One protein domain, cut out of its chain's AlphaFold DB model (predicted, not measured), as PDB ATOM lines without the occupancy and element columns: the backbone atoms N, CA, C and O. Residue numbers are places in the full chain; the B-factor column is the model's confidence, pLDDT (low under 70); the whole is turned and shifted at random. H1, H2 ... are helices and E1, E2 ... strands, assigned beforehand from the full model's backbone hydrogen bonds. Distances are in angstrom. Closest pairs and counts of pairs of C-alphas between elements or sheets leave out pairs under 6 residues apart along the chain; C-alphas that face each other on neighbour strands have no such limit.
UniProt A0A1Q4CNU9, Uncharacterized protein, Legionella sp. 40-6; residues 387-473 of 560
ATOM      1  N   CYS A 387     -27.958  -1.163 -14.705       91.00
ATOM      2  CA  CYS A 387     -26.588  -1.211 -15.192       91.00
ATOM      3  C   CYS A 387     -26.612  -1.463 -16.701       91.00
ATOM      4  O   CYS A 387     -27.571  -2.021 -17.231       91.00
ATOM      5  N   SER A 388     -25.562  -1.066 -17.410       92.00
ATOM      6  CA  SER A 388     -25.378  -1.419 -18.820       92.00
ATOM      7  C   SER A 388     -23.967  -1.927 -19.097       92.00
ATOM      8  O   SER A 388     -23.041  -1.680 -18.324       92.00
ATOM      9  N   LEU A 389     -23.806  -2.664 -20.195       91.25
ATOM     10  CA  LEU A 389     -22.505  -3.037 -20.751       91.25
ATOM     11  C   LEU A 389     -22.261  -2.205 -22.012       91.25
ATOM     12  O   LEU A 389     -23.089  -2.195 -22.924       91.25
ATOM     13  N   HIS A 390     -21.122  -1.524 -22.084       91.38
ATOM     14  CA  HIS A 390     -20.760  -0.663 -23.210       91.38
ATOM     15  C   HIS A 390     -19.353  -0.982 -23.717       91.38
ATOM     16  O   HIS A 390     -18.490  -1.428 -22.965       91.38
ATOM     17  N   TYR A 391     -19.096  -0.715 -24.993       90.31
ATOM     18  CA  TYR A 391     -17.744  -0.699 -25.546       90.31
ATOM     19  C   TYR A 391     -17.263   0.739 -25.778       90.31
ATOM     20  O   TYR A 391     -18.017   1.551 -26.314       90.31
ATOM     21  N   ALA A 392     -16.026   1.058 -25.404       89.44
ATOM     22  CA  ALA A 392     -15.408   2.356 -25.665       89.44
ATOM     23  C   ALA A 392     -14.188   2.234 -26.580       89.44
ATOM     24  O   ALA A 392     -13.435   1.261 -26.535       89.44
ATOM     25  N   VAL A 393     -13.974   3.275 -27.386       87.06
ATOM     26  CA  VAL A 393     -12.821   3.405 -28.294       87.06
ATOM     27  C   VAL A 393     -11.613   4.081 -27.645       87.06
ATOM     28  O   VAL A 393     -10.542   4.111 -28.243       87.06
ATOM     29  N   THR A 394     -11.767   4.615 -26.432       86.00
ATOM     30  CA  THR A 394     -10.703   5.252 -25.647       86.00
ATOM     31  C   THR A 394     -10.923   5.000 -24.155       86.00
ATOM     32  O   THR A 394     -12.045   4.740 -23.720       86.00
ATOM     33  N   GLU A 395      -9.843   5.068 -23.379       89.06
ATOM     34  CA  GLU A 395      -9.849   4.991 -21.914       89.06
ATOM     35  C   GLU A 395      -9.922   6.362 -21.228       89.06
ATOM     36  O   GLU A 395      -9.871   6.442 -20.001       89.06
ATOM     37  N   ASP A 396     -10.036   7.440 -22.008       92.69
ATOM     38  CA  ASP A 396     -10.166   8.794 -21.479       92.69
ATOM     39  C   ASP A 396     -11.407   8.932 -20.585       92.69
ATOM     40  O   ASP A 396     -12.531   8.633 -20.995       92.69
ATOM     41  N   LYS A 397     -11.207   9.430 -19.360       91.69
ATOM     42  CA  LYS A 397     -12.265   9.554 -18.348       91.69
ATOM     43  C   LYS A 397     -13.444  10.392 -18.847       91.69
ATOM     44  O   LYS A 397     -14.590  10.021 -18.599       91.69
ATOM     45  N   ASN A 398     -13.182  11.508 -19.526       91.81
ATOM     46  CA  ASN A 398     -14.247  12.388 -20.007       91.81
ATOM     47  C   ASN A 398     -15.036  11.709 -21.123       91.81
ATOM     48  O   ASN A 398     -16.262  11.781 -21.136       91.81
ATOM     49  N   CYS A 399     -14.348  10.982 -22.006       89.25
ATOM     50  CA  CYS A 399     -14.999  10.187 -23.034       89.25
ATOM     51  C   CYS A 399     -15.887   9.091 -22.427       89.25
ATOM     52  O   CYS A 399     -17.054   8.993 -22.801       89.25
ATOM     53  N   LEU A 400     -15.388   8.338 -21.438       91.75
ATOM     54  CA  LEU A 400     -16.159   7.302 -20.739       91.75
ATOM     55  C   LEU A 400     -17.419   7.870 -20.064       91.75
ATOM     56  O   LEU A 400     -18.481   7.259 -20.149       91.75
ATOM     57  N   LEU A 401     -17.319   9.055 -19.452       91.56
ATOM     58  CA  LEU A 401     -18.452   9.763 -18.837       91.56
ATOM     59  C   LEU A 401     -19.414  10.400 -19.854       91.56
ATOM     60  O   LEU A 401     -20.535  10.743 -19.493       91.56
ATOM     61  N   SER A 402     -18.989  10.573 -21.107       89.25
ATOM     62  CA  SER A 402     -19.811  11.118 -22.199       89.25
ATOM     63  C   SER A 402     -20.496  10.051 -23.058       89.25
ATOM     64  O   SER A 402     -21.230  10.394 -23.987       89.25
ATOM     65  N   LEU A 403     -20.247   8.764 -22.788       88.50
ATOM     66  CA  LEU A 403     -20.885   7.677 -23.524       88.50
ATOM     67  C   LEU A 403     -22.414   7.782 -23.409       88.50
ATOM     68  O   LEU A 403     -22.920   8.213 -22.370       88.50
ATOM     69  N   PRO A 404     -23.169   7.350 -24.435       87.00
ATOM     70  CA  PRO A 404     -24.631   7.412 -24.457       87.00
ATOM     71  C   PRO A 404     -25.272   6.335 -23.553       87.00
ATOM     72  O   PRO A 404     -26.131   5.560 -23.977       87.00
ATOM     73  N   ILE A 405     -24.832   6.272 -22.298       85.00
ATOM     74  CA  ILE A 405     -25.314   5.383 -21.247       85.00
ATOM     75  C   ILE A 405     -26.581   6.001 -20.651       85.00
ATOM     76  O   ILE A 405     -26.572   7.134 -20.177       85.00
ATOM     77  N   LYS A 406     -27.683   5.247 -20.679       81.81
ATOM     78  CA  LYS A 406     -28.983   5.672 -20.128       81.81
ATOM     79  C   LYS A 406     -29.226   5.204 -18.688       81.81
ATOM     80  O   LYS A 406     -30.261   5.523 -18.120       81.81
ATOM     81  N   THR A 407     -28.311   4.413 -18.135       87.75
ATOM     82  CA  THR A 407     -28.386   3.838 -16.787       87.75
ATOM     83  C   THR A 407     -27.507   4.617 -15.811       87.75
ATOM     84  O   THR A 407     -26.579   5.312 -16.222       87.75
ATOM     85  N   ASP A 408     -27.765   4.480 -14.510       88.56
ATOM     86  CA  ASP A 408     -26.970   5.162 -13.475       88.56
ATOM     87  C   ASP A 408     -25.537   4.617 -13.391       88.56
ATOM     88  O   ASP A 408     -24.587   5.358 -13.115       88.56
ATOM     89  N   THR A 409     -25.377   3.324 -13.680       92.06
ATOM     90  CA  THR A 409     -24.085   2.633 -13.691       92.06
ATOM     91  C   THR A 409     -23.836   1.921 -15.016       92.06
ATOM     92  O   THR A 409     -24.773   1.556 -15.734       92.06
ATOM     93  N   ALA A 410     -22.567   1.714 -15.362       92.88
ATOM     94  CA  ALA A 410     -22.183   0.901 -16.507       92.88
ATOM     95  C   ALA A 410     -20.835   0.216 -16.305       92.88
ATOM     96  O   ALA A 410     -19.921   0.762 -15.685       92.88
ATOM     97  N   TYR A 411     -20.687  -0.949 -16.924       92.38
ATOM     98  CA  TYR A 411     -19.386  -1.513 -17.229       92.38
ATOM     99  C   TYR A 411     -19.004  -1.152 -18.658       92.38
ATOM    100  O   TYR A 411     -19.805  -1.296 -19.580       92.38
ATOM    101  N   VAL A 412     -17.765  -0.714 -18.857       91.81
ATOM    102  CA  VAL A 412     -17.261  -0.280 -20.157       91.81
ATOM    103  C   VAL A 412     -15.999  -1.054 -20.509       91.81
ATOM    104  O   VAL A 412     -14.987  -0.947 -19.820       91.81
ATOM    105  N   ALA A 413     -16.048  -1.839 -21.583       91.12
ATOM    106  CA  ALA A 413     -14.888  -2.548 -22.106       91.12
ATOM    107  C   ALA A 413     -14.097  -1.673 -23.083       91.12
ATOM    108  O   ALA A 413     -14.669  -0.964 -23.908       91.12
ATOM    109  N   PHE A 414     -12.771  -1.786 -23.032       88.06
ATOM    110  CA  PHE A 414     -11.846  -1.129 -23.954       88.06
ATOM    111  C   PHE A 414     -10.848  -2.141 -24.528       88.06
ATOM    112  O   PHE A 414     -10.144  -2.828 -23.775       88.06
ATOM    113  N   MET A 415     -10.803  -2.250 -25.864       80.81
ATOM    114  CA  MET A 415      -9.878  -3.096 -26.646       80.81
ATOM    115  C   MET A 415      -9.732  -4.548 -26.150       80.81
ATOM    116  O   MET A 415      -8.688  -5.178 -26.337       80.81
ATOM    117  N   ARG A 416     -10.750  -5.084 -25.467       74.25
ATOM    118  CA  ARG A 416     -10.720  -6.394 -24.789       74.25
ATOM    119  C   ARG A 416      -9.560  -6.578 -23.801       74.25
ATOM    120  O   ARG A 416      -9.063  -7.686 -23.604       74.25
ATOM    121  N   ARG A 417      -9.081  -5.476 -23.221       79.62
ATOM    122  CA  ARG A 417      -7.937  -5.447 -22.295       79.62
ATOM    123  C   ARG A 417      -8.256  -4.780 -20.973       79.62
ATOM    124  O   ARG A 417      -7.605  -5.109 -19.986       79.62
ATOM    125  N   LYS A 418      -9.198  -3.843 -20.946       88.19
ATOM    126  CA  LYS A 418      -9.612  -3.166 -19.721       88.19
ATOM    127  C   LYS A 418     -11.126  -3.180 -19.616       88.19
ATOM    128  O   LYS A 418     -11.816  -3.054 -20.630       88.19
ATOM    129  N   ILE A 419     -11.615  -3.319 -18.391       90.00
ATOM    130  CA  ILE A 419     -13.013  -3.067 -18.055       90.00
ATOM    131  C   ILE A 419     -13.025  -1.966 -17.003       90.00
ATOM    132  O   ILE A 419     -12.322  -2.050 -15.993       90.00
ATOM    133  N   PHE A 420     -13.829  -0.943 -17.256       91.06
ATOM    134  CA  PHE A 420     -14.097   0.158 -16.350       91.06
ATOM    135  C   PHE A 420     -15.493   0.000 -15.762       91.06
ATOM    136  O   PHE A 420     -16.404  -0.456 -16.444       91.06
ATOM    137  N   PHE A 421     -15.661   0.393 -14.510       92.31
ATOM    138  CA  PHE A 421     -16.956   0.666 -13.915       92.31
ATOM    139  C   PHE A 421     -17.157   2.180 -13.875       92.31
ATOM    140  O   PHE A 421     -16.271   2.913 -13.430       92.31
ATOM    141  N   VAL A 422     -18.301   2.638 -14.366       92.38
ATOM    142  CA  VAL A 422     -18.654   4.052 -14.488       92.38
ATOM    143  C   VAL A 422     -19.924   4.302 -13.688       92.38
ATOM    144  O   VAL A 422     -20.917   3.600 -13.886       92.38
ATOM    145  N   ARG A 423     -19.905   5.316 -12.817       91.62
ATOM    146  CA  ARG A 423     -21.119   5.873 -12.210       91.62
ATOM    147  C   ARG A 423     -21.383   7.257 -12.779       91.62
ATOM    148  O   ARG A 423     -20.584   8.180 -12.594       91.62
ATOM    149  N   MET A 424     -22.497   7.389 -13.488       89.19
ATOM    150  CA  MET A 424     -22.794   8.589 -14.266       89.19
ATOM    151  C   MET A 424     -23.119   9.783 -13.358       89.19
ATOM    152  O   MET A 424     -22.629  10.887 -13.600       89.19
ATOM    153  N   LYS A 425     -23.887   9.561 -12.284       88.56
ATOM    154  CA  LYS A 425     -24.313  10.611 -11.341       88.56
ATOM    155  C   LYS A 425     -23.140  11.180 -10.540       88.56
ATOM    156  O   LYS A 425     -22.996  12.396 -10.431       88.56
ATOM    157  N   GLU A 426     -22.266  10.314 -10.042       90.00
ATOM    158  CA  GLU A 426     -21.114  10.672  -9.208       90.00
ATOM    159  C   GLU A 426     -19.884  11.089 -10.031       90.00
ATOM    160  O   GLU A 426     -18.878  11.523  -9.467       90.00
ATOM    161  N   LYS A 427     -19.938  10.961 -11.367       91.31
ATOM    162  CA  LYS A 427     -18.801  11.178 -12.283       91.31
ATOM    163  C   LYS A 427     -17.566  10.346 -11.900       91.31
ATOM    164  O   LYS A 427     -16.412  10.772 -12.066       91.31
ATOM    165  N   GLU A 428     -17.815   9.145 -11.383       92.00
ATOM    166  CA  GLU A 428     -16.797   8.196 -10.940       92.00
ATOM    167  C   GLU A 428     -16.457   7.228 -12.080       92.00
ATOM    168  O   GLU A 428     -17.342   6.686 -12.741       92.00
ATOM    169  N   VAL A 429     -15.162   6.994 -12.298       91.38
ATOM    170  CA  VAL A 429     -14.663   5.980 -13.233       91.38
ATOM    171  C   VAL A 429     -13.577   5.189 -12.524       91.38
ATOM    172  O   VAL A 429     -12.577   5.761 -12.088       91.38
ATOM    173  N   VAL A 430     -13.766   3.876 -12.420       90.25
ATOM    174  CA  VAL A 430     -12.831   2.960 -11.762       90.25
ATOM    175  C   VAL A 430     -12.441   1.867 -12.742       90.25
ATOM    176  O   VAL A 430     -13.299   1.178 -13.283       90.25
ATOM    177  N   CYS A 431     -11.146   1.671 -12.976       88.50
ATOM    178  CA  CYS A 431     -10.685   0.505 -13.725       88.50
ATOM    179  C   CYS A 431     -10.744  -0.729 -12.818       88.50
ATOM    180  O   CYS A 431     -10.084  -0.762 -11.778       88.50
ATOM    181  N   ILE A 432     -11.536  -1.730 -13.197       82.44
ATOM    182  CA  ILE A 432     -11.821  -2.897 -12.347       82.44
ATOM    183  C   ILE A 432     -11.136  -4.178 -12.829       82.44
ATOM    184  O   ILE A 432     -10.982  -5.118 -12.054       82.44
ATOM    185  N   GLU A 433     -10.704  -4.235 -14.089       75.69
ATOM    186  CA  GLU A 433     -10.047  -5.412 -14.661       75.69
ATOM    187  C   GLU A 433      -8.951  -4.996 -15.644       75.69
ATOM    188  O   GLU A 433      -9.152  -4.111 -16.478       75.69
ATOM    189  N   HIS A 434      -7.800  -5.668 -15.563       71.25
ATOM    190  CA  HIS A 434      -6.631  -5.389 -16.390       71.25
ATOM    191  C   HIS A 434      -6.099  -6.679 -17.017       71.25
ATOM    192  O   HIS A 434      -5.618  -7.576 -16.332       71.25
ATOM    193  N   ASN A 435      -6.078  -6.687 -18.347       61.88
ATOM    194  CA  ASN A 435      -5.262  -7.546 -19.197       61.88
ATOM    195  C   ASN A 435      -5.509  -9.057 -19.061       61.88
ATOM    196  O   ASN A 435      -4.593  -9.864 -19.211       61.88
ATOM    197  N   THR A 436      -6.753  -9.464 -18.825       59.88
ATOM    198  CA  THR A 436      -7.143 -10.873 -18.883       59.88
ATOM    199  C   THR A 436      -7.813 -11.168 -20.224       59.88
ATOM    200  O   THR A 436      -8.781 -10.521 -20.602       59.88
ATOM    201  N   ARG A 437      -7.327 -12.168 -20.974       60.03
ATOM    202  CA  ARG A 437      -8.102 -12.767 -22.080       60.03
ATOM    203  C   ARG A 437      -9.221 -13.619 -21.469       60.03
ATOM    204  O   ARG A 437      -9.119 -14.840 -21.418       60.03
ATOM    205  N   SER A 438     -10.217 -12.944 -20.905       71.44
ATOM    206  CA  SER A 438     -11.331 -13.526 -20.160       71.44
ATOM    207  C   SER A 438     -12.566 -13.684 -21.049       71.44
ATOM    208  O   SER A 438     -12.809 -12.853 -21.921       71.44
ATOM    209  N   THR A 439     -13.391 -14.696 -20.781       77.00
ATOM    210  CA  THR A 439     -14.728 -14.831 -21.392       77.00
ATOM    211  C   THR A 439     -15.694 -13.737 -20.925       77.00
ATOM    212  O   THR A 439     -16.789 -13.610 -21.452       77.00
ATOM    213  N   LEU A 440     -15.306 -12.904 -19.948       80.88
ATOM    214  CA  LEU A 440     -16.078 -11.721 -19.554       80.88
ATOM    215  C   LEU A 440     -16.333 -10.763 -20.722       80.88
ATOM    216  O   LEU A 440     -17.382 -10.126 -20.763       80.88
ATOM    217  N   TYR A 441     -15.401 -10.673 -21.677       84.62
ATOM    218  CA  TYR A 441     -15.560  -9.809 -22.849       84.62
ATOM    219  C   TYR A 441     -16.652 -10.290 -23.807       84.62
ATOM    220  O   TYR A 441     -17.143  -9.488 -24.595       84.62
ATOM    221  N   ASP A 442     -17.074 -11.555 -23.712       84.75
ATOM    222  CA  ASP A 442     -18.126 -12.117 -24.564       84.75
ATOM    223  C   ASP A 442     -19.507 -11.518 -24.247       84.75
ATOM    224  O   ASP A 442     -20.412 -11.587 -25.074       84.75
ATOM    225  N   ALA A 443     -19.667 -10.909 -23.065       85.62
ATOM    226  CA  ALA A 443     -20.888 -10.208 -22.677       85.62
ATOM    227  C   ALA A 443     -20.957  -8.767 -23.208       85.62
ATOM    228  O   ALA A 443     -22.029  -8.167 -23.221       85.62
ATOM    229  N   PHE A 444     -19.832  -8.190 -23.633       87.25
ATOM    230  CA  PHE A 444     -19.817  -6.831 -24.162       87.25
ATOM    231  C   PHE A 444     -20.225  -6.815 -25.628       87.25
ATOM    232  O   PHE A 444     -19.970  -7.771 -26.371       87.25
ATOM    233  N   PRO A 445     -20.829  -5.712 -26.084       83.88
ATOM    234  CA  PRO A 445     -21.126  -5.592 -27.489       83.88
ATOM    235  C   PRO A 445     -19.826  -5.442 -28.304       83.88
ATOM    236  O   PRO A 445     -18.784  -5.035 -27.790       83.88
ATOM    237  N   LYS A 446     -19.865  -5.812 -29.590       79.94
ATOM    238  CA  LYS A 446     -18.670  -5.838 -30.454       79.94
ATOM    239  C   LYS A 446     -18.135  -4.424 -30.738       79.94
ATOM    240  O   LYS A 446     -18.914  -3.474 -30.816       79.94
ATOM    241  N   ASP A 447     -16.819  -4.334 -30.948       70.00
ATOM    242  CA  ASP A 447     -15.960  -3.132 -30.917       70.00
ATOM    243  C   ASP A 447     -16.330  -1.956 -31.861       70.00
ATOM    244  O   ASP A 447     -15.697  -0.904 -31.814       70.00
ATOM    245  N   THR A 448     -17.349  -2.082 -32.717       58.03
ATOM    246  CA  THR A 448     -17.721  -1.072 -33.723       58.03
ATOM    247  C   THR A 448     -19.092  -0.457 -33.421       58.03
ATOM    248  O   THR A 448     -20.114  -1.063 -33.737       58.03
ATOM    249  N   ASN A 449     -19.113   0.744 -32.821       58.69
ATOM    250  CA  ASN A 449     -20.299   1.601 -32.598       58.69
ATOM    251  C   ASN A 449     -21.551   0.872 -32.099       58.69
ATOM    252  O   ASN A 449     -22.655   1.019 -32.632       58.69
ATOM    253  N   SER A 450     -21.380   0.061 -31.067       65.62
ATOM    254  CA  SER A 450     -22.465  -0.753 -30.566       65.62
ATOM    255  C   SER A 450     -23.235  -0.049 -29.455       65.62
ATOM    256  O   SER A 450     -22.675   0.493 -28.504       65.62
ATOM    257  N   LYS A 451     -24.560  -0.045 -29.618       81.31
ATOM    258  CA  LYS A 451     -25.506   0.424 -28.605       81.31
ATOM    259  C   LYS A 451     -25.231  -0.290 -27.269       81.31
ATOM    260  O   LYS A 451     -24.880  -1.473 -27.299       81.31
ATOM    261  N   PRO A 452     -25.419   0.385 -26.120       85.50
ATOM    262  CA  PRO A 452     -25.272  -0.250 -24.817       85.50
ATOM    263  C   PRO A 452     -26.184  -1.471 -24.706       85.50
ATOM    264  O   PRO A 452     -27.345  -1.429 -25.122       85.50
ATOM    265  N   VAL A 453     -25.670  -2.540 -24.104       85.69
ATOM    266  CA  VAL A 453     -26.483  -3.698 -23.742       85.69
ATOM    267  C   VAL A 453     -27.075  -3.459 -22.361       85.69
ATOM    268  O   VAL A 453     -26.352  -3.193 -21.404       85.69
ATOM    269  N   THR A 454     -28.398  -3.534 -22.278       85.25
ATOM    270  CA  THR A 454     -29.187  -3.333 -21.051       85.25
ATOM    271  C   THR A 454     -29.936  -4.598 -20.633       85.25
ATOM    272  O   THR A 454     -30.734  -4.547 -19.707       85.25
ATOM    273  N   ASP A 455     -29.666  -5.724 -21.301       83.31
ATOM    274  CA  ASP A 455     -30.239  -7.031 -20.985       83.31
ATOM    275  C   ASP A 455     -29.864  -7.451 -19.547       83.31
ATOM    276  O   ASP A 455     -28.684  -7.738 -19.286       83.31
ATOM    277  N   PRO A 456     -30.834  -7.500 -18.613       76.56
ATOM    278  CA  PRO A 456     -30.579  -7.831 -17.215       76.56
ATOM    279  C   PRO A 456     -29.975  -9.225 -17.025       76.56
ATOM    280  O   PRO A 456     -29.140  -9.411 -16.132       76.56
ATOM    281  N   GLU A 457     -30.340 -10.199 -17.866       75.75
ATOM    282  CA  GLU A 457     -29.813 -11.561 -17.776       75.75
ATOM    283  C   GLU A 457     -28.327 -11.568 -18.144       75.75
ATOM    284  O   GLU A 457     -27.485 -12.085 -17.399       75.75
ATOM    285  N   LEU A 458     -27.970 -10.915 -19.254       81.19
ATOM    286  CA  LEU A 458     -26.580 -10.802 -19.683       81.19
ATOM    287  C   LEU A 458     -25.711 -10.095 -18.637       81.19
ATOM    288  O   LEU A 458     -24.605 -10.563 -18.350       81.19
ATOM    289  N   ILE A 459     -26.209  -9.003 -18.052       85.69
ATOM    290  CA  ILE A 459     -25.493  -8.244 -17.019       85.69
ATOM    291  C   ILE A 459     -25.319  -9.093 -15.756       85.69
ATOM    292  O   ILE A 459     -24.229  -9.122 -15.184       85.69
ATOM    293  N   THR A 460     -26.347  -9.839 -15.349       77.62
ATOM    294  CA  THR A 460     -26.277 -10.740 -14.189       77.62
ATOM    295  C   THR A 460     -25.233 -11.839 -14.402       77.62
ATOM    296  O   THR A 460     -24.403 -12.089 -13.524       77.62
ATOM    297  N   ARG A 461     -25.180 -12.445 -15.599       76.75
ATOM    298  CA  ARG A 461     -24.133 -13.423 -15.956       76.75
ATOM    299  C   ARG A 461     -22.738 -12.804 -15.955       76.75
ATOM    300  O   ARG A 461     -21.796 -13.426 -15.455       76.75
ATOM    301  N   PHE A 462     -22.601 -11.591 -16.493       84.88
ATOM    302  CA  PHE A 462     -21.345 -10.844 -16.457       84.88
ATOM    303  C   PHE A 462     -20.888 -10.610 -15.010       84.88
ATOM    304  O   PHE A 462     -19.753 -10.951 -14.667       84.88
ATOM    305  N   LEU A 463     -21.779 -10.118 -14.142       81.31
ATOM    306  CA  LEU A 463     -21.492  -9.854 -12.733       81.31
ATOM    307  C   LEU A 463     -21.091 -11.136 -11.990       81.31
ATOM    308  O   LEU A 463     -20.081 -11.149 -11.284       81.31
ATOM    309  N   ALA A 464     -21.814 -12.239 -12.201       76.88
ATOM    310  CA  ALA A 464     -21.484 -13.537 -11.615       76.88
ATOM    311  C   ALA A 464     -20.084 -14.026 -12.042       76.88
ATOM    312  O   ALA A 464     -19.297 -14.499 -11.211       76.88
ATOM    313  N   GLY A 465     -19.739 -13.869 -13.326       76.88
ATOM    314  CA  GLY A 465     -18.403 -14.160 -13.846       76.88
ATOM    315  C   GLY A 465     -17.324 -13.264 -13.228       76.88
ATOM    316  O   GLY A 465     -16.261 -13.753 -12.833       76.88
ATOM    317  N   PHE A 466     -17.605 -11.967 -13.103       79.25
ATOM    318  CA  PHE A 466     -16.678 -10.972 -12.571       79.25
ATOM    319  C   PHE A 466     -16.391 -11.200 -11.080       79.25
ATOM    320  O   PHE A 466     -15.226 -11.242 -10.675       79.25
ATOM    321  N   ILE A 467     -17.426 -11.442 -10.269       76.69
ATOM    322  CA  ILE A 467     -17.288 -11.791  -8.846       76.69
ATOM    323  C   ILE A 467     -16.470 -13.076  -8.691       76.69
ATOM    324  O   ILE A 467     -15.593 -13.153  -7.828       76.69
ATOM    325  N   LYS A 468     -16.721 -14.090  -9.532       73.44
ATOM    326  CA  LYS A 468     -15.969 -15.353  -9.507       73.44
ATOM    327  C   LYS A 468     -14.483 -15.128  -9.766       73.44
ATOM    328  O   LYS A 468     -13.671 -15.687  -9.036       73.44
ATOM    329  N   ILE A 469     -14.140 -14.335 -10.782       70.88
ATOM    330  CA  ILE A 469     -12.748 -14.008 -11.112       70.88
ATOM    331  C   ILE A 469     -12.088 -13.292  -9.940       70.88
ATOM    332  O   ILE A 469     -11.051 -13.737  -9.464       70.88
ATOM    333  N   ASN A 470     -12.723 -12.263  -9.391       69.75
ATOM    334  CA  ASN A 470     -12.106 -11.471  -8.333       69.75
ATOM    335  C   ASN A 470     -11.985 -12.191  -6.987       69.75
ATOM    336  O   ASN A 470     -10.981 -12.000  -6.304       69.75
ATOM    337  N   LYS A 471     -12.930 -13.073  -6.625       69.62
ATOM    338  CA  LYS A 471     -12.776 -13.940  -5.441       69.62
ATOM    339  C   LYS A 471     -11.506 -14.798  -5.509       69.62
ATOM    340  O   LYS A 471     -10.973 -15.141  -4.463       69.62
ATOM    341  N   MET A 472     -11.008 -15.126  -6.708       61.19
ATOM    342  CA  MET A 472      -9.745 -15.859  -6.862       61.19
ATOM    343  C   MET A 472      -8.500 -14.984  -6.655       61.19
ATOM    344  O   MET A 472      -7.441 -15.530  -6.371       61.19
ATOM    345  N   TYR A 473      -8.610 -13.659  -6.805       57.34
ATOM    346  CA  TYR A 473      -7.460 -12.746  -6.805       57.34
ATOM    347  C   TYR A 473      -7.345 -11.859  -5.554       57.34
ATOM    348  O   TYR A 473      -6.424 -11.056  -5.519       57.34
TER     349      TYR A 473
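AT A GLANCE: This is residues 387 to 473 of the 560 residues of an uncharacterized protein of Legionella sp. 40-6 (UniProt A0A1Q4CNU9). A strongly twisted sheet of four strands forms the core, with the long helix H3 crossing one face and the short helix H1 packed on the opposite face. H2 sits next to H3 and only grazes the sheet, and the long link of residues 444 to 455 loops out before H3. The printed part has 87 residues, with three named helices and four named strands in the order E1 H1 E2 E3 E4 H2 H3. The sheet is mixed, in the order E1 E2 E3 E4, and the class is mixed, helices and strands. The whole is compact, with a radius of gyration of the C-alphas of 11.8 A and spans of 32 by 27 by 24 A.

IN THESE COORDINATES: Find C-alpha 387 at (-26.588, -1.211, -15.192); from there E1 runs through residues 387 to 392, 15.7 A long. Its neighbour in the sheet is E2, residues 409 to 414, 16.4 A long; after it in the chain come E3, residues 418 to 423, 16.4 A, and E4, residues 428 to 434, 17.8 A. Look for H1 at residues 397 to 401 and H2 at residues 439 to 443. H3, residues 456 to 473, runs 25.8 A from (-30.579, -7.831, -17.215) to C-alpha 473 at (-7.460, -12.746, -6.805).

HOW THE PARTS SIT: Begin at the edge strand E1, which is parallel to E2; N 390 and O 411 are 2.8 A apart. E1, H1 and E2 form a strand-helix-strand unit, two parallel neighbour strands with a helix between them in the chain, and its crossover is right-handed. E2, E3 and E4 form a meander, each strand the antiparallel neighbour of the one before. In the hairpin E2 and E3, N 412 and O 420 are 2.8 A apart; in the hairpin E3 and E4, N 421 and O 430 are 2.8 A apart. H1 is on the sheet, over E3, at a height over the sheet of 8.0 A. On the opposite face, H3 has a height of 10.2 A and runs across the strands, at 68 degrees to E1 on the local plane. The closest C-alphas of E1 and H3, those of Ser 388 and Ile 459, are 7.1 A apart. H2 touches residues 458 to 466 of H3 alone, closest at the C-alphas of Leu 440 and Phe 462, 6.2 A apart. H1 is apart from H2 and H3. H1 has its O i to N i+4 pair within hydrogen-bond range; H3 has 12 of 14, and H2 0 of 1 but 2 of 2 O i to N i+3 pairs.

THE WHOLE: The two C-alphas farthest apart, those of Asn 449 and Met 472, are 32.8 A apart. The printed part has no cut, and the link H2 to H3, 12 residues, is long. Look for pLDDT under 70 at residues 435 to 437, 448 to 450 and 470 to 473; the mean of the printed part is 82.6.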